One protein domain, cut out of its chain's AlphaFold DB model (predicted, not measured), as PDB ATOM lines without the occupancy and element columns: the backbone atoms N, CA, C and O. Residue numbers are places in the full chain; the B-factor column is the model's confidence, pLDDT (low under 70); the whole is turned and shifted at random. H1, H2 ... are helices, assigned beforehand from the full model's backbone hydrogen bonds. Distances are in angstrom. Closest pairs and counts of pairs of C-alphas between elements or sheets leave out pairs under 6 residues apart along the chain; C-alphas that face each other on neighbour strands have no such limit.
ATOM      1  N   PHE A  42     213.691 137.945 134.818       71.62
ATOM      2  CA  PHE A  42     214.678 138.280 135.835       71.62
ATOM      3  C   PHE A  42     214.568 137.422 137.108       71.62
ATOM      4  O   PHE A  42     215.588 136.996 137.635       71.62
ATOM      5  N   SER A  43     213.360 137.106 137.577       71.94
ATOM      6  CA  SER A  43     213.153 136.165 138.686       71.94
ATOM      7  C   SER A  43     213.622 134.758 138.312       71.94
ATOM      8  O   SER A  43     214.396 134.174 139.061       71.94
ATOM      9  N   VAL A  44     213.267 134.267 137.115       75.25
ATOM     10  CA  VAL A  44     213.766 132.978 136.587       75.25
ATOM     11  C   VAL A  44     215.291 132.990 136.459       75.25
ATOM     12  O   VAL A  44     215.963 132.033 136.828       75.25
ATOM     13  N   TYR A  45     215.869 134.095 135.980       76.00
ATOM     14  CA  TYR A  45     217.319 134.259 135.886       76.00
ATOM     15  C   TYR A  45     218.010 134.079 137.246       76.00
ATOM     16  O   TYR A  45     219.083 133.476 137.296       76.00
ATOM     17  N   LEU A  46     217.394 134.555 138.333       79.62
ATOM     18  CA  LEU A  46     217.919 134.451 139.699       79.62
ATOM     19  C   LEU A  46     217.686 133.081 140.364       79.62
ATOM     20  O   LEU A  46     218.277 132.832 141.415       79.62
ATOM     21  N   GLU A  47     216.884 132.185 139.777       83.88
ATOM     22  CA  GLU A  47     216.738 130.795 140.253       83.88
ATOM     23  C   GLU A  47     218.014 129.970 139.996       83.88
ATOM     24  O   GLU A  47     218.317 129.036 140.736       83.88
ATOM     25  N   ASN A  48     218.807 130.333 138.979       85.56
ATOM     26  CA  ASN A  48     220.099 129.704 138.718       85.56
ATOM     27  C   ASN A  48     221.164 130.179 139.744       85.56
ATOM     28  O   ASN A  48     221.409 131.387 139.838       85.56
ATOM     29  N   PRO A  49     221.856 129.267 140.463       89.12
ATOM     30  CA  PRO A  49     222.817 129.633 141.509       89.12
ATOM     31  C   PRO A  49     223.982 130.515 141.042       89.12
ATOM     32  O   PRO A  49     224.368 131.445 141.749       89.12
ATOM     33  N   ASP A  50     224.518 130.283 139.842       83.12
ATOM     34  CA  ASP A  50     225.633 131.075 139.308       83.12
ATOM     35  C   ASP A  50     225.185 132.496 138.960       83.12
ATOM     36  O   ASP A  50     225.882 133.476 139.241       83.12
ATOM     37  N   ASN A  51     224.001 132.630 138.365       78.81
ATOM     38  CA  ASN A  51     223.399 133.924 138.055       78.81
ATOM     39  C   ASN A  51     223.052 134.703 139.322       78.81
ATOM     40  O   ASN A  51     223.307 135.910 139.386       78.81
ATOM     41  N   ARG A  52     222.542 134.014 140.347       84.50
ATOM     42  CA  ARG A  52     222.314 134.581 141.674       84.50
ATOM     43  C   ARG A  52     223.616 135.075 142.301       84.50
ATOM     44  O   ARG A  52     223.689 136.231 142.705       84.50
ATOM     45  N   ALA A  53     224.670 134.262 142.302       81.38
ATOM     46  CA  ALA A  53     225.973 134.658 142.834       81.38
ATOM     47  C   ALA A  53     226.562 135.864 142.074       81.38
ATOM     48  O   ALA A  53     227.126 136.784 142.672       81.38
ATOM     49  N   ARG A  54     226.394 135.914 140.744       78.50
ATOM     50  CA  ARG A  54     226.770 137.080 139.922       78.50
ATOM     51  C   ARG A  54     225.973 138.325 140.307       78.50
ATOM     52  O   ARG A  54     226.565 139.399 140.419       78.50
ATOM     53  N   TYR A  55     224.666 138.183 140.522       82.19
ATOM     54  CA  TYR A  55     223.788 139.257 140.981       82.19
ATOM     55  C   TYR A  55     224.232 139.795 142.348       82.19
ATOM     56  O   TYR A  55     224.497 140.988 142.479       82.19
ATOM     57  N   GLU A  56     224.420 138.923 143.336       84.19
ATOM     58  CA  GLU A  56     224.868 139.283 144.689       84.19
ATOM     59  C   GLU A  56     226.247 139.968 144.675       84.19
ATOM     60  O   GLU A  56     226.470 140.964 145.373       84.19
ATOM     61  N   LYS A  57     227.163 139.510 143.812       81.38
ATOM     62  CA  LYS A  57     228.467 140.156 143.593       81.38
ATOM     63  C   LYS A  57     228.341 141.537 142.948       81.38
ATOM     64  O   LYS A  57     229.120 142.437 143.257       81.38
ATOM     65  N   ALA A  58     227.403 141.728 142.027       76.25
ATOM     66  CA  ALA A  58     227.164 143.036 141.429       76.25
ATOM     67  C   ALA A  58     226.499 144.001 142.426       76.25
ATOM     68  O   ALA A  58     226.881 145.170 142.496       76.25
ATOM     69  N   LEU A  59     225.596 143.499 143.271       79.25
ATOM     70  CA  LEU A  59     225.017 144.258 144.378       79.25
ATOM     71  C   LEU A  59     226.059 144.715 145.392       79.25
ATOM     72  O   LEU A  59     226.040 145.873 145.801       79.25
ATOM     73  N   SER A  60     226.976 143.837 145.812       78.00
ATOM     74  CA  SER A  60     228.023 144.217 146.770       78.00
ATOM     75  C   SER A  60     228.906 145.343 146.228       78.00
ATOM     76  O   SER A  60     229.266 146.250 146.971       78.00
ATOM     77  N   LYS A  61     229.168 145.372 144.916       74.69
ATOM     78  CA  LYS A  61     229.852 146.499 144.262       74.69
ATOM     79  C   LYS A  61     229.010 147.776 144.245       74.69
ATOM     80  O   LYS A  61     229.536 148.845 144.549       74.69
ATOM     81  N   GLY A  62     227.721 147.665 143.920       70.88
ATOM     82  CA  GLY A  62     226.779 148.791 143.913       70.88
ATOM     83  C   GLY A  62     226.559 149.425 145.290       70.88
ATOM     84  O   GLY A  62     226.173 150.587 145.366       70.88
ATOM     85  N   ARG A  63     226.834 148.682 146.369       73.75
ATOM     86  CA  ARG A  63     226.851 149.190 147.748       73.75
ATOM     87  C   ARG A  63     228.157 149.899 148.123       73.75
ATOM     88  O   ARG A  63     228.130 150.754 148.992       73.75
ATOM     89  N   ASN A  64     229.271 149.566 147.463       63.97
ATOM     90  CA  ASN A  64     230.607 149.953 147.922       63.97
ATOM     91  C   ASN A  64     231.312 151.052 147.103       63.97
ATOM     92  O   ASN A  64     232.036 151.824 147.724       63.97
ATOM     93  N   LYS A  65     231.212 151.129 145.755       60.06
ATOM     94  CA  LYS A  65     231.959 152.170 144.982       60.06
ATOM     95  C   LYS A  65     231.626 152.387 143.487       60.06
ATOM     96  O   LYS A  65     232.481 152.839 142.734       60.06
ATOM     97  N   TYR A  66     230.387 152.133 143.061       58.78
ATOM     98  CA  TYR A  66     229.896 152.283 141.674       58.78
ATOM     99  C   TYR A  66     230.535 151.379 140.606       58.78
ATOM    100  O   TYR A  66     231.680 150.947 140.690       58.78
ATOM    101  N   ALA A  67     229.764 151.102 139.551       44.34
ATOM    102  CA  ALA A  67     230.229 150.425 138.343       44.34
ATOM    103  C   ALA A  67     230.005 151.339 137.132       44.34
ATOM    104  O   ALA A  67     228.874 151.597 136.748       44.34
ATOM    105  N   THR A  68     231.063 151.842 136.507       45.72
ATOM    106  CA  THR A  68     230.959 152.648 135.284       45.72
ATOM    107  C   THR A  68     230.758 151.732 134.076       45.72
ATOM    108  O   THR A  68     231.726 151.176 133.557       45.72
ATOM    109  N   VAL A  69     229.521 151.552 133.612       49.22
ATOM    110  CA  VAL A  69     229.250 150.899 132.321       49.22
ATOM    111  C   VAL A  69     228.204 151.670 131.528       49.22
ATOM    112  O   VAL A  69     227.283 152.263 132.082       49.22
ATOM    113  N   ASN A  70     228.385 151.689 130.206       52.75
ATOM    114  CA  ASN A  70     227.465 152.315 129.266       52.75
ATOM    115  C   ASN A  70     226.155 151.517 129.214       52.75
ATOM    116  O   ASN A  70     226.130 150.322 128.924       52.75
ATOM    117  N   ASN A  71     225.066 152.211 129.492       59.59
ATOM    118  CA  ASN A  71     223.810 151.655 129.965       59.59
ATOM    119  C   ASN A  71     222.714 151.579 128.884       59.59
ATOM    120  O   ASN A  71     221.772 150.792 128.988       59.59
ATOM    121  N   ARG A  72     222.897 152.294 127.762       61.06
ATOM    122  CA  ARG A  72     222.013 152.204 126.587       61.06
ATOM    123  C   ARG A  72     222.021 150.812 125.956       61.06
ATOM    124  O   ARG A  72     220.982 150.361 125.481       61.06
ATOM    125  N   HIS A  73     223.178 150.146 125.931       64.19
ATOM    126  CA  HIS A  73     223.299 148.811 125.344       64.19
ATOM    127  C   HIS A  73     222.398 147.813 126.076       64.19
ATOM    128  O   HIS A  73     221.633 147.111 125.431       64.19
ATOM    129  N   ASN A  74     222.388 147.836 127.408       64.25
ATOM    130  CA  ASN A  74     221.578 146.920 128.213       64.25
ATOM    131  C   ASN A  74     220.074 147.154 128.006       64.25
ATOM    132  O   ASN A  74     219.330 146.210 127.760       64.25
ATOM    133  N   ALA A  75     219.624 148.414 127.992       66.75
ATOM    134  CA  ALA A  75     218.230 148.737 127.678       66.75
ATOM    135  C   ALA A  75     217.807 148.269 126.269       66.75
ATOM    136  O   ALA A  75     216.675 147.822 126.080       66.75
ATOM    137  N   ALA A  76     218.711 148.352 125.286       66.56
ATOM    138  CA  ALA A  76     218.476 147.871 123.928       66.56
ATOM    139  C   ALA A  76     218.481 146.335 123.837       66.56
ATOM    140  O   ALA A  76     217.598 145.771 123.198       66.56
ATOM    141  N   VAL A  77     219.413 145.661 124.522       65.50
ATOM    142  CA  VAL A  77     219.491 144.191 124.617       65.50
ATOM    143  C   VAL A  77     218.187 143.615 125.163       65.50
ATOM    144  O   VAL A  77     217.673 142.635 124.631       65.50
ATOM    145  N   TYR A  78     217.592 144.266 126.162       70.31
ATOM    146  CA  TYR A  78     216.304 143.854 126.721       70.31
ATOM    147  C   TYR A  78     215.083 144.394 125.958       70.31
ATOM    148  O   TYR A  78     213.948 144.202 126.394       70.31
ATOM    149  N   SER A  79     215.284 145.072 124.820       73.56
ATOM    150  CA  SER A  79     214.227 145.722 124.024       73.56
ATOM    151  C   SER A  79     213.322 146.667 124.836       73.56
ATOM    152  O   SER A  79     212.184 146.935 124.449       73.56
ATOM    153  N   VAL A  80     213.818 147.198 125.959       76.38
ATOM    154  CA  VAL A  80     213.027 147.974 126.931       76.38
ATOM    155  C   VAL A  80     212.524 149.266 126.311       76.38
ATOM    156  O   VAL A  80     211.349 149.575 126.438       76.38
ATOM    157  N   ILE A  81     213.387 149.988 125.587       75.31
ATOM    158  CA  ILE A  81     213.057 151.283 124.966       75.31
ATOM    159  C   ILE A  81     211.833 151.159 124.046       75.31
ATOM    160  O   ILE A  81     210.939 152.000 124.097       75.31
ATOM    161  N   ALA A  82     211.776 150.097 123.235       72.56
ATOM    162  CA  ALA A  82     210.653 149.847 122.338       72.56
ATOM    163  C   ALA A  82     209.378 149.457 123.104       72.56
ATOM    164  O   ALA A  82     208.299 149.937 122.772       72.56
ATOM    165  N   LYS A  83     209.502 148.621 124.144       77.69
ATOM    166  CA  LYS A  83     208.362 148.116 124.927       77.69
ATOM    167  C   LYS A  83     207.711 149.177 125.814       77.69
ATOM    168  O   LYS A  83     206.491 149.235 125.895       77.69
ATOM    169  N   THR A  84     208.508 150.015 126.472       75.56
ATOM    170  CA  THR A  84     208.009 151.020 127.424       75.56
ATOM    171  C   THR A  84     207.674 152.361 126.772       75.56
ATOM    172  O   THR A  84     207.126 153.244 127.432       75.56
ATOM    173  N   GLY A  85     208.047 152.558 125.503       76.69
ATOM    174  CA  GLY A  85     207.881 153.831 124.799       76.69
ATOM    175  C   GLY A  85     208.776 154.959 125.328       76.69
ATOM    176  O   GLY A  85     208.499 156.135 125.086       76.69
ATOM    177  N   TYR A  86     209.842 154.643 126.071       79.25
ATOM    178  CA  TYR A  86     210.786 155.662 126.530       79.25
ATOM    179  C   TYR A  86     211.596 156.236 125.365       79.25
ATOM    180  O   TYR A  86     211.979 155.529 124.436       79.25
ATOM    181  N   SER A  87     211.914 157.533 125.428       78.31
ATOM    182  CA  SER A  87     212.816 158.142 124.449       78.31
ATOM    183  C   SER A  87     214.219 157.531 124.551       78.31
ATOM    184  O   SER A  87     214.655 157.098 125.622       78.31
ATOM    185  N   ALA A  88     214.972 157.548 123.448       72.94
ATOM    186  CA  ALA A  88     216.361 157.089 123.445       72.94
ATOM    187  C   ALA A  88     217.238 157.854 124.457       72.94
ATOM    188  O   ALA A  88     218.153 157.271 125.034       72.94
ATOM    189  N   GLU A  89     216.940 159.134 124.698       76.25
ATOM    190  CA  GLU A  89     217.614 159.956 125.710       76.25
ATOM    191  C   GLU A  89     217.291 159.498 127.137       76.25
ATOM    192  O   GLU A  89     218.195 159.386 127.963       76.25
ATOM    193  N   ASN A  90     216.037 159.134 127.420       77.31
ATOM    194  CA  ASN A  90     215.668 158.550 128.709       77.31
ATOM    195  C   ASN A  90     216.303 157.164 128.894       77.31
ATOM    196  O   ASN A  90     216.789 156.857 129.978       77.31
ATOM    197  N   GLY A  91     216.404 156.358 127.834       77.00
ATOM    198  CA  GLY A  91     217.090 155.062 127.869       77.00
ATOM    199  C   GLY A  91     218.562 155.147 128.300       77.00
ATOM    200  O   GLY A  91     219.045 154.250 128.979       77.00
ATOM    201  N   LYS A  92     219.265 156.251 127.998       81.38
ATOM    202  CA  LYS A  92     220.642 156.503 128.481       81.38
ATOM    203  C   LYS A  92     220.727 156.778 129.982       81.38
ATOM    204  O   LYS A  92     221.823 156.877 130.524       81.38
ATOM    205  N   ASN A  93     219.607 156.987 130.664       85.31
ATOM    206  CA  ASN A  93     219.589 157.161 132.112       85.31
ATOM    207  C   ASN A  93     219.176 155.891 132.850       85.31
ATOM    208  O   ASN A  93     219.238 155.870 134.068       85.31
ATOM    209  N   LEU A  94     218.795 154.835 132.139       86.12
ATOM    210  CA  LEU A  94     218.386 153.581 132.746       86.12
ATOM    211  C   LEU A  94     219.612 152.724 133.059       86.12
ATOM    212  O   LEU A  94     220.412 152.498 132.161       86.12
ATOM    213  N   ASP A  95     219.767 152.253 134.295       86.50
ATOM    214  CA  ASP A  95     220.826 151.298 134.635       86.50
ATOM    215  C   ASP A  95     220.495 149.870 134.164       86.50
ATOM    216  O   ASP A  95     219.333 149.527 133.912       86.50
ATOM    217  N   SER A  96     221.519 149.021 134.052       80.56
ATOM    218  CA  SER A  96     221.380 147.627 133.602       80.56
ATOM    219  C   SER A  96     220.377 146.793 134.400       80.56
ATOM    220  O   SER A  96     219.654 145.990 133.807       80.56
ATOM    221  N   PHE A  97     220.287 146.986 135.717       84.44
ATOM    222  CA  PHE A  97     219.353 146.232 136.553       84.44
ATOM    223  C   PHE A  97     217.921 146.692 136.332       84.44
ATOM    224  O   PHE A  97     217.039 145.864 136.112       84.44
ATOM    225  N   SER A  98     217.693 148.004 136.318       88.25
ATOM    226  CA  SER A  98     216.380 148.569 136.014       88.25
ATOM    227  C   SER A  98     215.902 148.169 134.614       88.25
ATOM    228  O   SER A  98     214.719 147.894 134.436       88.25
ATOM    229  N   ALA A  99     216.802 148.053 133.630       85.50
ATOM    230  CA  ALA A  99     216.469 147.506 132.313       85.50
ATOM    231  C   ALA A  99     215.993 146.043 132.380       85.50
ATOM    232  O   ALA A  99     214.983 145.706 131.764       85.50
ATOM    233  N   GLY A 100     216.651 145.193 133.172       81.88
ATOM    234  CA  GLY A 100     216.197 143.821 133.411       81.88
ATOM    235  C   GLY A 100     214.812 143.759 134.066       81.88
ATOM    236  O   GLY A 100     213.952 143.001 133.620       81.88
ATOM    237  N   CYS A 101     214.551 144.607 135.066       85.00
ATOM    238  CA  CYS A 101     213.235 144.703 135.708       85.00
ATOM    239  C   CYS A 101     212.142 145.126 134.711       85.00
ATOM    240  O   CYS A 101     211.058 144.542 134.673       85.00
ATOM    241  N   LEU A 102     212.436 146.122 133.876       85.31
ATOM    242  CA  LEU A 102     211.511 146.668 132.884       85.31
ATOM    243  C   LEU A 102     211.262 145.749 131.687       85.31
ATOM    244  O   LEU A 102     210.297 145.966 130.961       85.31
ATOM    245  N   ALA A 103     212.069 144.707 131.486       80.44
ATOM    246  CA  ALA A 103     211.766 143.673 130.499       80.44
ATOM    247  C   ALA A 103     210.444 142.939 130.810       80.44
ATOM    248  O   ALA A 103     209.829 142.397 129.889       80.44
ATOM    249  N   CYS A 104     210.027 142.951 132.085       80.62
ATOM    250  CA  CYS A 104     208.750 142.439 132.587       80.62
ATOM    251  C   CYS A 104     207.806 143.575 133.024       80.62
ATOM    252  O   CYS A 104     206.617 143.546 132.727       80.62
ATOM    253  N   HIS A 105     208.324 144.598 133.715       82.44
ATOM    254  CA  HIS A 105     207.571 145.787 134.139       82.44
ATOM    255  C   HIS A 105     207.439 146.818 133.012       82.44
ATOM    256  O   HIS A 105     207.710 148.003 133.182       82.44
ATOM    257  N   ASP A 106     207.027 146.351 131.840       76.12
ATOM    258  CA  ASP A 106     206.938 147.135 130.608       76.12
ATOM    259  C   ASP A 106     205.632 147.940 130.478       76.12
ATOM    260  O   ASP A 106     205.450 148.693 129.525       76.12
ATOM    261  N   GLY A 107     204.716 147.800 131.441       73.38
ATOM    262  CA  GLY A 107     203.388 148.409 131.402       73.38
ATOM    263  C   GLY A 107     202.298 147.523 130.785       73.38
ATOM    264  O   GLY A 107     201.127 147.885 130.903       73.38
ATOM    265  N   ILE A 108     202.654 146.370 130.207       72.12
ATOM    266  CA  ILE A 108     201.743 145.368 129.632       72.12
ATOM    267  C   ILE A 108     201.831 144.068 130.442       72.12
ATOM    268  O   ILE A 108     200.854 143.666 131.068       72.12
ATOM    269  N   SER A 109     203.014 143.454 130.483       71.62
ATOM    270  CA  SER A 109     203.289 142.144 131.083       71.62
ATOM    271  C   SER A 109     203.222 142.181 132.616       71.62
ATOM    272  O   SER A 109     202.731 141.245 133.242       71.62
ATOM    273  N   ALA A 110     203.660 143.285 133.233       75.06
ATOM    274  CA  ALA A 110     203.517 143.552 134.667       75.06
ATOM    275  C   ALA A 110     203.228 145.044 134.921       75.06
ATOM    276  O   ALA A 110     204.086 145.821 135.349       75.06
ATOM    277  N   SER A 111     201.984 145.445 134.650       71.50
ATOM    278  CA  SER A 111     201.537 146.845 134.543       71.50
ATOM    279  C   SER A 111     201.434 147.634 135.856       71.50
ATOM    280  O   SER A 111     201.285 148.859 135.820       71.50
ATOM    281  N   LYS A 112     201.532 146.966 137.014       75.56
ATOM    282  CA  LYS A 112     201.429 147.601 138.342       75.56
ATOM    283  C   LYS A 112     202.582 148.563 138.654       75.56
ATOM    284  O   LYS A 112     202.458 149.371 139.569       75.56
ATOM    285  N   VAL A 113     203.677 148.503 137.899       77.00
ATOM    286  CA  VAL A 113     204.849 149.365 138.082       77.00
ATOM    287  C   VAL A 113     205.058 150.195 136.820       77.00
ATOM    288  O   VAL A 113     205.241 149.653 135.736       77.00
ATOM    289  N   LYS A 114     205.029 151.525 136.960       79.81
ATOM    290  CA  LYS A 114     205.313 152.483 135.881       79.81
ATOM    291  C   LYS A 114     206.308 153.524 136.387       79.81
ATOM    292  O   LYS A 114     205.884 154.523 136.978       79.81
ATOM    293  N   PRO A 115     207.621 153.296 136.229       84.75
ATOM    294  CA  PRO A 115     208.597 154.247 136.714       84.75
ATOM    295  C   PRO A 115     208.690 155.456 135.787       84.75
ATOM    296  O   PRO A 115     208.354 155.405 134.601       84.75
ATOM    297  N   THR A 116     209.169 156.563 136.344       85.50
ATOM    298  CA  THR A 116     209.528 157.757 135.579       85.50
ATOM    299  C   THR A 116     211.043 157.857 135.539       85.50
ATOM    300  O   THR A 116     211.688 157.947 136.581       85.50
ATOM    301  N   ILE A 117     211.615 157.842 134.335       85.81
ATOM    302  CA  ILE A 117     213.057 158.024 134.173       85.81
ATOM    303  C   ILE A 117     213.374 159.517 134.220       85.81
ATOM    304  O   ILE A 117     212.879 160.284 133.394       85.81
ATOM    305  N   ILE A 118     214.197 159.929 135.183       84.94
ATOM    306  CA  ILE A 118     214.543 161.331 135.426       84.94
ATOM    307  C   ILE A 118     216.032 161.427 135.747       84.94
ATOM    308  O   ILE A 118     216.532 160.720 136.614       84.94
ATOM    309  N   ASN A 119     216.740 162.347 135.091       85.94
ATOM    310  CA  ASN A 119     218.107 162.696 135.472       85.94
ATOM    311  C   ASN A 119     218.422 164.155 135.127       85.94
ATOM    312  O   ASN A 119     219.012 164.464 134.094       85.94
ATOM    313  N   MET A 120     217.977 165.068 135.983       84.81
ATOM    314  CA  MET A 120     218.145 166.513 135.829       84.81
ATOM    315  C   MET A 120     218.629 167.141 137.147       84.81
ATOM    316  O   MET A 120     217.888 167.901 137.775       84.81
ATOM    317  N   PRO A 121     219.872 166.858 137.584       81.12
ATOM    318  CA  PRO A 121     220.393 167.290 138.888       81.12
ATOM    319  C   PRO A 121     220.466 168.818 139.072       81.12
ATOM    320  O   PRO A 121     220.598 169.299 140.193       81.12
ATOM    321  N   GLY A 122     220.376 169.603 137.990       79.25
ATOM    322  CA  GLY A 122     220.331 171.070 138.038       79.25
ATOM    323  C   GLY A 122     218.927 171.680 138.144       79.25
ATOM    324  O   GLY A 122     218.808 172.881 138.372       79.25
ATOM    325  N   ASN A 123     217.860 170.892 137.976       80.00
ATOM    326  CA  ASN A 123     216.493 171.406 137.908       80.00
ATOM    327  C   ASN A 123     215.750 171.189 139.236       80.00
ATOM    328  O   ASN A 123     215.174 170.128 139.485       80.00
ATOM    329  N   LYS A 124     215.737 172.224 140.087       67.94
ATOM    330  CA  LYS A 124     215.101 172.182 141.418       67.94
ATOM    331  C   LYS A 124     213.583 171.949 141.363       67.94
ATOM    332  O   LYS A 124     213.037 171.345 142.282       67.94
ATOM    333  N   SER A 125     212.909 172.361 140.287       67.31
ATOM    334  CA  SER A 125     211.456 172.194 140.122       67.31
ATOM    335  C   SER A 125     211.042 170.730 139.965       67.31
ATOM    336  O   SER A 125     209.926 170.361 140.321       67.31
ATOM    337  N   ILE A 126     211.950 169.877 139.481       64.94
ATOM    338  CA  ILE A 126     211.694 168.446 139.293       64.94
ATOM    339  C   ILE A 126     211.702 167.696 140.623       64.94
ATOM    340  O   ILE A 126     210.897 166.788 140.798       64.94
ATOM    341  N   VAL A 127     212.524 168.111 141.594       59.94
ATOM    342  CA  VAL A 127     212.649 167.436 142.899       59.94
ATOM    343  C   VAL A 127     211.307 167.373 143.642       59.94
ATOM    344  O   VAL A 127     210.993 166.368 144.270       59.94
ATOM    345  N   LYS A 128     210.461 168.400 143.496       54.03
ATOM    346  CA  LYS A 128     209.129 168.466 144.122       54.03
ATOM    347  C   LYS A 128     208.087 167.545 143.463       54.03
ATOM    348  O   LYS A 128     207.072 167.241 144.077       54.03
ATOM    349  N   MET A 129     208.334 167.082 142.235       53.50
ATOM    350  CA  MET A 129     207.419 166.238 141.448       53.50
ATOM    351  C   MET A 129     207.627 164.726 141.673       53.50
ATOM    352  O   MET A 129     206.805 163.915 141.253       53.50
ATOM    353  N   ILE A 130     208.730 164.355 142.326       58.03
ATOM    354  CA  ILE A 130     209.233 162.981 142.485       58.03
ATOM    355  C   ILE A 130     208.411 162.165 143.500       58.03
ATOM    356  O   ILE A 130     208.333 160.947 143.370       58.03
ATOM    357  N   SER A 131     207.724 162.802 144.459       56.50
ATOM    358  CA  SER A 131     207.081 162.096 145.586       56.50
ATOM    359  C   SER A 131     205.909 161.175 145.215       56.50
ATOM    360  O   SER A 131     205.471 160.391 146.049       56.50
ATOM    361  N   THR A 132     205.399 161.238 143.980       57.97
ATOM    362  CA  THR A 132     204.253 160.426 143.518       57.97
ATOM    363  C   THR A 132     204.575 159.507 142.341       57.97
ATOM    364  O   THR A 132     203.725 158.724 141.918       57.97
ATOM    365  N   LYS A 133     205.791 159.573 141.788       70.69
ATOM    366  CA  LYS A 133     206.164 158.861 140.562       70.69
ATOM    367  C   LYS A 133     207.476 158.127 140.783       70.69
ATOM    368  O   LYS A 133     208.501 158.787 140.793       70.69
ATOM    369  N   HIS A 134     207.424 156.797 140.933       82.62
ATOM    370  CA  HIS A 134     208.570 155.886 141.108       82.62
ATOM    371  C   HIS A 134     209.778 156.305 140.243       82.62
ATOM    372  O   HIS A 134     209.822 155.964 139.056       82.62
ATOM    373  N   PRO A 135     210.725 157.087 140.784       86.25
ATOM    374  CA  PRO A 135     211.721 157.764 139.975       86.25
ATOM    375  C   PRO A 135     212.954 156.883 139.866       86.25
ATOM    376  O   PRO A 135     213.461 156.390 140.873       86.25
ATOM    377  N   ILE A 136     213.449 156.707 138.647       90.00
ATOM    378  CA  ILE A 136     214.683 155.965 138.387       90.00
ATOM    379  C   ILE A 136     215.587 156.729 137.420       90.00
ATOM    380  O   ILE A 136     215.160 157.640 136.710       90.00
ATOM    381  N   GLY A 137     216.849 156.325 137.371       89.06
ATOM    382  CA  GLY A 137     217.859 156.833 136.454       89.06
ATOM    383  C   GLY A 137     218.587 158.094 136.913       89.06
ATOM    384  O   GLY A 137     219.427 158.611 136.176       89.06
ATOM    385  N   MET A 138     218.314 158.565 138.129       88.94
ATOM    386  CA  MET A 138     218.967 159.736 138.713       88.94
ATOM    387  C   MET A 138     220.411 159.412 139.088       88.94
ATOM    388  O   MET A 138     220.641 158.457 139.821       88.94
ATOM    389  N   ASP A 139     221.367 160.219 138.642       89.81
ATOM    390  CA  ASP A 139     222.771 160.134 139.065       89.81
ATOM    391  C   ASP A 139     222.907 160.602 140.525       89.81
ATOM    392  O   ASP A 139     222.834 161.801 140.804       89.81
ATOM    393  N   TYR A 140     223.030 159.661 141.465       89.81
ATOM    394  CA  TYR A 140     222.888 159.970 142.888       89.81
ATOM    395  C   TYR A 140     223.940 160.974 143.359       89.81
ATOM    396  O   TYR A 140     223.584 161.941 144.024       89.81
ATOM    397  N   GLU A 141     225.199 160.808 142.944       89.69
ATOM    398  CA  GLU A 141     226.298 161.701 143.322       89.69
ATOM    399  C   GLU A 141     226.049 163.141 142.870       89.69
ATOM    400  O   GLU A 141     226.201 164.085 143.649       89.69
ATOM    401  N   LYS A 142     225.612 163.335 141.619       90.06
ATOM    402  CA  LYS A 142     225.311 164.679 141.105       90.06
ATOM    403  C   LYS A 142     224.139 165.326 141.830       90.06
ATOM    404  O   LYS A 142     224.134 166.548 141.982       90.06
ATOM    405  N   TYR A 143     223.145 164.535 142.229       89.62
ATOM    406  CA  TYR A 143     222.017 165.026 143.014       89.62
ATOM    407  C   TYR A 143     222.437 165.349 144.455       89.62
ATOM    408  O   TYR A 143     222.117 166.440 144.929       89.62
ATOM    409  N   SER A 144     223.192 164.477 145.129       89.62
ATOM    410  CA  SER A 144     223.656 164.699 146.505       89.62
ATOM    411  C   SER A 144     224.627 165.872 146.608       89.62
ATOM    412  O   SER A 144     224.520 166.680 147.522       89.62
ATOM    413  N   ALA A 145     225.510 166.056 145.623       89.81
ATOM    414  CA  ALA A 145     226.444 167.185 145.584       89.81
ATOM    415  C   ALA A 145     225.751 168.559 145.482       89.81
ATOM    416  O   ALA A 145     226.371 169.590 145.737       89.81
ATOM    417  N   ARG A 146     224.475 168.597 145.074       87.38
ATOM    418  CA  ARG A 146     223.699 169.830 144.854       87.38
ATOM    419  C   ARG A 146     222.537 170.001 145.828       87.38
ATOM    420  O   ARG A 146     221.869 171.035 145.788       87.38
ATOM    421  N   ASN A 147     222.270 169.001 146.662       85.81
ATOM    422  CA  ASN A 147     221.137 168.972 147.572       85.81
ATOM    423  C   ASN A 147     221.600 168.517 148.956       85.81
ATOM    424  O   ASN A 147     221.791 167.330 149.190       85.81
ATOM    425  N   THR A 148     221.722 169.463 149.884       86.38
ATOM    426  CA  THR A 148     222.167 169.205 151.261       86.38
ATOM    427  C   THR A 148     221.190 168.343 152.067       86.38
ATOM    428  O   THR A 148     221.580 167.759 153.076       86.38
ATOM    429  N   SER A 149     219.936 168.204 151.621       88.31
ATOM    430  CA  SER A 149     218.972 167.261 152.200       88.31
ATOM    431  C   SER A 149     219.220 165.807 151.782       88.31
ATOM    432  O   SER A 149     218.509 164.924 152.253       88.31
ATOM    433  N   LEU A 150     220.176 165.535 150.890       90.00
ATOM    434  CA  LEU A 150     220.632 164.188 150.553       90.00
ATOM    435  C   LEU A 150     221.973 163.905 151.228       90.00
ATOM    436  O   LEU A 150     222.858 164.759 151.278       90.00
ATOM    437  N   LYS A 151     222.134 162.675 151.705       92.38
ATOM    438  CA  LYS A 151     223.412 162.154 152.185       92.38
ATOM    439  C   LYS A 151     224.405 162.066 151.026       92.38
ATOM    440  O   LYS A 151     224.028 161.788 149.885       92.38
ATOM    441  N   SER A 152     225.680 162.315 151.312       91.12
ATOM    442  CA  SER A 152     226.752 162.010 150.361       91.12
ATOM    443  C   SER A 152     226.915 160.497 150.238       91.12
ATOM    444  O   SER A 152     226.409 159.736 151.060       91.12
ATOM    445  N   LEU A 153     227.675 160.043 149.246       85.81
ATOM    446  CA  LEU A 153     227.958 158.615 149.105       85.81
ATOM    447  C   LEU A 153     228.622 157.991 150.320       85.81
ATOM    448  O   LEU A 153     228.318 156.852 150.648       85.81
ATOM    449  N   ASP A 154     229.484 158.753 150.985       86.38
ATOM    450  CA  ASP A 154     230.230 158.278 152.145       86.38
ATOM    451  C   ASP A 154     229.364 158.192 153.410       86.38
ATOM    452  O   ASP A 154     229.741 157.531 154.373       86.38
ATOM    453  N   THR A 155     228.218 158.881 153.434       88.38
ATOM    454  CA  THR A 155     227.363 159.024 154.628       88.38
ATOM    455  C   THR A 155     225.985 158.386 154.480       88.38
ATOM    456  O   THR A 155     225.241 158.269 155.455       88.38
ATOM    457  N   ARG A 156     225.627 157.976 153.266       88.62
ATOM    458  CA  ARG A 156     224.403 157.239 152.959       88.62
ATOM    459  C   ARG A 156     224.474 155.822 153.531       88.62
ATOM    460  O   ARG A 156     225.552 155.262 153.687       88.62
ATOM    461  N   ASP A 157     223.320 155.217 153.803       86.56
ATOM    462  CA  ASP A 157     223.276 153.815 154.216       86.56
ATOM    463  C   ASP A 157     223.781 152.884 153.091       86.56
ATOM    464  O   ASP A 157     223.365 152.974 151.928       86.56
ATOM    465  N   ASN A 158     224.678 151.967 153.455       82.38
ATOM    466  CA  ASN A 158     225.244 150.949 152.573       82.38
ATOM    467  C   ASN A 158     224.260 149.808 152.270       82.38
ATOM    468  O   ASN A 158     224.539 148.990 151.394       82.38
ATOM    469  N   SER A 159     223.115 149.733 152.953       81.50
ATOM    470  CA  SER A 159     222.022 148.805 152.635       81.50
ATOM    471  C   SER A 159     221.449 149.043 151.233       81.50
ATOM    472  O   SER A 159     221.037 148.110 150.541       81.50
ATOM    473  N   LEU A 160     221.493 150.287 150.764       85.44
ATOM    474  CA  LEU A 160     221.013 150.676 149.452       85.44
ATOM    475  C   LEU A 160     222.047 150.353 148.360       85.44
ATOM    476  O   LEU A 160     223.228 150.669 148.495       85.44
ATOM    477  N   ALA A 161     221.620 149.839 147.207       87.31
ATOM    478  CA  ALA A 161     222.526 149.595 146.076       87.31
ATOM    479  C   ALA A 161     222.332 150.627 144.956       87.31
ATOM    480  O   ALA A 161     221.217 150.836 144.482       87.31
ATOM    481  N   LEU A 162     223.416 151.250 144.494       87.62
ATOM    482  CA  LEU A 162     223.397 152.167 143.351       87.62
ATOM    483  C   LEU A 162     224.016 151.469 142.140       87.62
ATOM    484  O   LEU A 162     225.239 151.438 141.966       87.62
ATOM    485  N   ALA A 163     223.160 150.885 141.300       85.31
ATOM    486  CA  ALA A 163     223.577 150.347 140.012       85.31
ATOM    487  C   ALA A 163     224.111 151.488 139.150       85.31
ATOM    488  O   ALA A 163     223.398 152.451 138.885       85.31
ATOM    489  N   GLU A 164     225.371 151.396 138.729       83.00
ATOM    490  CA  GLU A 164     225.986 152.402 137.854       83.00
ATOM    491  C   GLU A 164     225.936 153.837 138.407       83.00
ATOM    492  O   GLU A 164     225.903 154.810 137.659       83.00
ATOM    493  N   GLY A 165     225.906 153.967 139.738       86.81
ATOM    494  CA  GLY A 165     225.771 155.251 140.427       86.81
ATOM    495  C   GLY A 165     224.401 155.905 140.321       86.81
ATOM    496  O   GLY A 165     224.233 157.072 140.679       86.81
ATOM    497  N   ARG A 166     223.400 155.151 139.864       88.94
ATOM    498  CA  ARG A 166     222.042 155.637 139.686       88.94
ATOM    499  C   ARG A 166     221.111 155.132 140.774       88.94
ATOM    500  O   ARG A 166     221.229 154.000 141.241       88.94
ATOM    501  N   VAL A 167     220.141 155.973 141.120       90.69
ATOM    502  CA  VAL A 167     218.921 155.532 141.796       90.69
ATOM    503  C   VAL A 167     218.113 154.732 140.780       90.69
ATOM    504  O   VAL A 167     217.613 155.295 139.806       90.69
ATOM    505  N   GLY A 168     218.033 153.423 140.978       90.44
ATOM    506  CA  GLY A 168     217.347 152.479 140.096       90.44
ATOM    507  C   GLY A 168     216.368 151.593 140.858       90.44
ATOM    508  O   GLY A 168     216.216 151.722 142.073       90.44
ATOM    509  N   CYS A 169     215.734 150.644 140.165       89.81
ATOM    510  CA  CYS A 169     214.804 149.689 140.776       89.81
ATOM    511  C   CYS A 169     215.441 148.988 141.978       89.81
ATOM    512  O   CYS A 169     214.838 148.912 143.047       89.81
ATOM    513  N   ILE A 170     216.696 148.553 141.831       88.38
ATOM    514  CA  ILE A 170     217.386 147.857 142.911       88.38
ATOM    515  C   ILE A 170     217.805 148.787 144.059       88.38
ATOM    516  O   ILE A 170     218.113 148.327 145.144       88.38
ATOM    517  N   THR A 171     217.811 150.107 143.900       89.88
ATOM    518  CA  THR A 171     218.141 150.982 145.036       89.88
ATOM    519  C   THR A 171     217.142 150.817 146.172       89.88
ATOM    520  O   THR A 171     217.553 150.751 147.328       89.88
ATOM    521  N   CYS A 172     215.865 150.647 145.827       88.00
ATOM    522  CA  CYS A 172     214.784 150.434 146.784       88.00
ATOM    523  C   CYS A 172     214.390 148.961 146.924       88.00
ATOM    524  O   CYS A 172     213.937 148.567 147.996       88.00
ATOM    525  N   HIS A 173     214.562 148.156 145.870       87.31
ATOM    526  CA  HIS A 173     214.121 146.764 145.843       87.31
ATOM    527  C   HIS A 173     215.280 145.757 145.845       87.31
ATOM    528  O   HIS A 173     216.277 145.898 145.140       87.31
ATOM    529  N   ASP A 174     215.113 144.685 146.600       85.94
ATOM    530  CA  ASP A 174     215.927 143.491 146.572       85.94
ATOM    531  C   ASP A 174     215.082 142.290 146.116       85.94
ATOM    532  O   ASP A 174     214.352 141.729 146.929       85.94
ATOM    533  N   PRO A 175     215.176 141.845 144.850       80.88
ATOM    534  CA  PRO A 175     214.443 140.685 144.345       80.88
ATOM    535  C   PRO A 175     214.745 139.389 145.114       80.88
ATOM    536  O   PRO A 175     214.007 138.421 144.968       80.88
ATOM    537  N   LEU A 176     215.822 139.347 145.909       81.69
ATOM    538  CA  LEU A 176     216.149 138.216 146.772       81.69
ATOM    539  C   LEU A 176     215.552 138.337 148.179       81.69
ATOM    540  O   LEU A 176     215.591 137.362 148.929       81.69
ATOM    541  N   ASN A 177     215.009 139.499 148.549       81.62
ATOM    542  CA  ASN A 177     214.323 139.689 149.817       81.62
ATOM    543  C   ASN A 177     212.891 139.150 149.730       81.62
ATOM    544  O   ASN A 177     212.128 139.549 148.859       81.62
ATOM    545  N   SER A 178     212.500 138.278 150.655       78.50
ATOM    546  CA  SER A 178     211.152 137.706 150.726       78.50
ATOM    547  C   SER A 178     210.090 138.639 151.326       78.50
ATOM    548  O   SER A 178     208.912 138.285 151.322       78.50
ATOM    549  N   SER A 179     210.463 139.806 151.865       77.38
ATOM    550  CA  SER A 179     209.508 140.792 152.385       77.38
ATOM    551  C   SER A 179     208.548 141.303 151.298       77.38
ATOM    552  O   SER A 179     208.918 141.356 150.119       77.38
ATOM    553  N   PRO A 180     207.327 141.747 151.666       74.00
ATOM    554  CA  PRO A 180     206.386 142.341 150.721       74.00
ATOM    555  C   PRO A 180     207.026 143.452 149.885       74.00
ATOM    556  O   PRO A 180     207.770 144.288 150.399       74.00
ATOM    557  N   ASN A 181     206.726 143.458 148.585       76.06
ATOM    558  CA  ASN A 181     207.303 144.377 147.601       76.06
ATOM    559  C   ASN A 181     208.835 144.337 147.506       76.06
ATOM    560  O   ASN A 181     209.408 145.230 146.883       76.06
ATOM    561  N   HIS A 182     209.504 143.336 148.086       81.81
ATOM    562  CA  HIS A 182     210.946 143.164 147.974       81.81
ATOM    563  C   HIS A 182     211.736 144.391 148.465       81.81
ATOM    564  O   HIS A 182     212.740 144.735 147.863       81.81
ATOM    565  N   LEU A 183     211.289 145.132 149.484       82.50
ATOM    566  CA  LEU A 183     211.989 146.361 149.899       82.50
ATOM    567  C   LEU A 183     213.365 146.062 150.515       82.50
ATOM    568  O   LEU A 183     213.504 145.138 151.305       82.50
ATOM    569  N   ARG A 184     214.388 146.858 150.183       82.44
ATOM    570  CA  ARG A 184     215.756 146.734 150.728       82.44
ATOM    571  C   ARG A 184     215.822 147.008 152.230       82.44
ATOM    572  O   ARG A 184     216.582 146.352 152.932       82.44
ATOM    573  N   VAL A 185     215.034 147.973 152.696       75.44
ATOM    574  CA  VAL A 185     214.960 148.378 154.102       75.44
ATOM    575  C   VAL A 185     213.575 147.988 154.609       75.44
ATOM    576  O   VAL A 185     212.568 148.420 154.049       75.44
ATOM    577  N   THR A 186     213.528 147.076 155.579       65.31
ATOM    578  CA  THR A 186     212.331 146.274 155.887       65.31
ATOM    579  C   THR A 186     211.569 146.708 157.133       65.31
ATOM    580  O   THR A 186     210.478 146.189 157.354       65.31
ATOM    581  N   GLU A 187     212.110 147.614 157.951       61.84
ATOM    582  CA  GLU A 187     211.495 147.950 159.245       61.84
ATOM    583  C   GLU A 187     210.378 148.993 159.114       61.84
ATOM    584  O   GLU A 187     209.325 148.854 159.739       61.84
ATOM    585  N   SER A 188     210.531 149.978 158.225       68.00
ATOM    586  CA  SER A 188     209.476 150.933 157.890       68.00
ATOM    587  C   SER A 188     209.731 151.654 156.559       68.00
ATOM    588  O   SER A 188     210.858 151.756 156.073       68.00
ATOM    589  N   GLY A 189     208.678 152.227 155.965       69.19
ATOM    590  CA  GLY A 189     208.826 153.090 154.788       69.19
ATOM    591  C   GLY A 189     209.645 154.361 155.058       69.19
ATOM    592  O   GLY A 189     210.204 154.921 154.118       69.19
ATOM    593  N   ILE A 190     209.748 154.806 156.321       78.06
ATOM    594  CA  ILE A 190     210.546 155.983 156.684       78.06
ATOM    595  C   ILE A 190     212.045 155.672 156.648       78.06
ATOM    596  O   ILE A 190     212.810 156.516 156.187       78.06
ATOM    597  N   ASP A 191     212.463 154.452 156.996       82.50
ATOM    598  CA  ASP A 191     213.880 154.059 156.975       82.50
ATOM    599  C   ASP A 191     214.465 154.077 155.560       82.50
ATOM    600  O   ASP A 191     215.612 154.468 155.350       82.50
ATOM    601  N   LEU A 192     213.656 153.749 154.549       82.62
ATOM    602  CA  LEU A 192     214.070 153.881 153.151       82.62
ATOM    603  C   LEU A 192     214.337 155.347 152.769       82.62
ATOM    604  O   LEU A 192     215.274 155.642 152.025       82.62
ATOM    605  N   CYS A 193     213.527 156.276 153.281       84.31
ATOM    606  CA  CYS A 193     213.709 157.705 153.046       84.31
ATOM    607  C   CYS A 193     214.983 158.203 153.735       84.31
ATOM    608  O   CYS A 193     215.816 158.852 153.095       84.31
ATOM    609  N   THR A 194     215.162 157.873 155.016       88.25
ATOM    610  CA  THR A 194     216.315 158.309 155.822       88.25
ATOM    611  C   THR A 194     217.619 157.653 155.379       88.25
ATOM    612  O   THR A 194     218.694 158.213 155.601       88.25
ATOM    613  N   ALA A 195     217.565 156.518 154.681       88.62
ATOM    614  CA  ALA A 195     218.740 155.897 154.083       88.62
ATOM    615  C   ALA A 195     219.428 156.826 153.064       88.62
ATOM    616  O   ALA A 195     220.654 156.811 152.965       88.62
ATOM    617  N   CYS A 196     218.666 157.687 152.373       88.38
ATOM    618  CA  CYS A 196     219.167 158.672 151.405       88.38
ATOM    619  C   CYS A 196     219.105 160.125 151.883       88.38
ATOM    620  O   CYS A 196     219.910 160.934 151.425       88.38
ATOM    621  N   HIS A 197     218.136 160.475 152.724       89.19
ATOM    622  CA  HIS A 197     217.860 161.851 153.114       89.19
ATOM    623  C   HIS A 197     218.361 162.163 154.522       89.19
ATOM    624  O   HIS A 197     218.257 161.346 155.436       89.19
TER     625      HIS A 197
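This is residues 42 to 197 of the 199 residues of the protein "Paired_CXXCH_1 domain-containing protein" of Desulfuromonadales bacterium (UniProt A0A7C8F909). The model is a rounded body wound largely from loops, with short helices set along them; H6 and H9 meet near its middle, and H3, H4 and H5 cluster on the side of H6 away from H9. The one long helix, H2, forms a corner with H1 toward one end of the longest axis, while H7 lies among loops toward the other end. The printed part has 156 residues with ten named helices, H1 to H10 in order, and no named strand; the class is all helix, though the helices hold only 65 of the residues. The whole is compact, with a radius of gyration of the C-alphas of 14.9 A and spans of 40 by 33 by 29 A.

H1, residues 42 to 47, begins with C-alpha 42 at (214.678, 138.280, 135.835). H2, residues 49 to 64, is the longest helix at 22.7 A. Then come H3, residues 72 to 77, H4, residues 80 to 84, H5, residues 88 to 91, and H6, residues 96 to 102, which is 9.9 A long and begins with C-alpha 96 at (221.380, 147.627, 133.602). H7 spans residues 124 to 127, H8 residues 140 to 144 and H9 residues 169 to 172. H10, residues 189 to 196, measures 12.2 A and ends with C-alpha 196 at (219.167, 158.672, 151.405).

H6 is the hub, touching three helices. It touches H3 at a steep tilt of 51 degrees, the same way, with the C-alphas of Ala 75 and Ala 99 closest at 5.1 A. It touches H9, where the closest C-alphas are those of Ser 98 and Cys 169, 5.1 A apart. H4 and H6 only just touch, with 3 pairs of C-alphas within 8 A, the closest being Val 80 and Leu 102 at 6.3 A. H5 is close to H3 but not clearly touching it, at 5.8 A between the C-alphas of Arg 72 and Gly 91. H1 and H2 touch only at the corner by their link, with the C-alphas of Leu 46 and Arg 52 4.8 A apart. H2 and H9 are near each other. H10 is close to H9 but not clearly touching it, at 7.3 A between the C-alphas of Cys 172 and Leu 192. H7 and H8 touch no helix. In H1, H2, H3, H4, H6 and H8 every O i to N i+4 pair is within hydrogen-bond range, in H10 2 of 4 are, and H5, H7 and H9 are too short for such a pair.

The C-alphas farthest apart are those of Pro 49 and Ser 125, at 44.1 A. The printed part has no cut. The links from H6 to H7, H7 to H8, H8 to H9 and H9 to H10 are long. Mean pLDDT of the printed part is 78.5, with residues 64 to 77, 124 to 132 and 186 to 189 under 70.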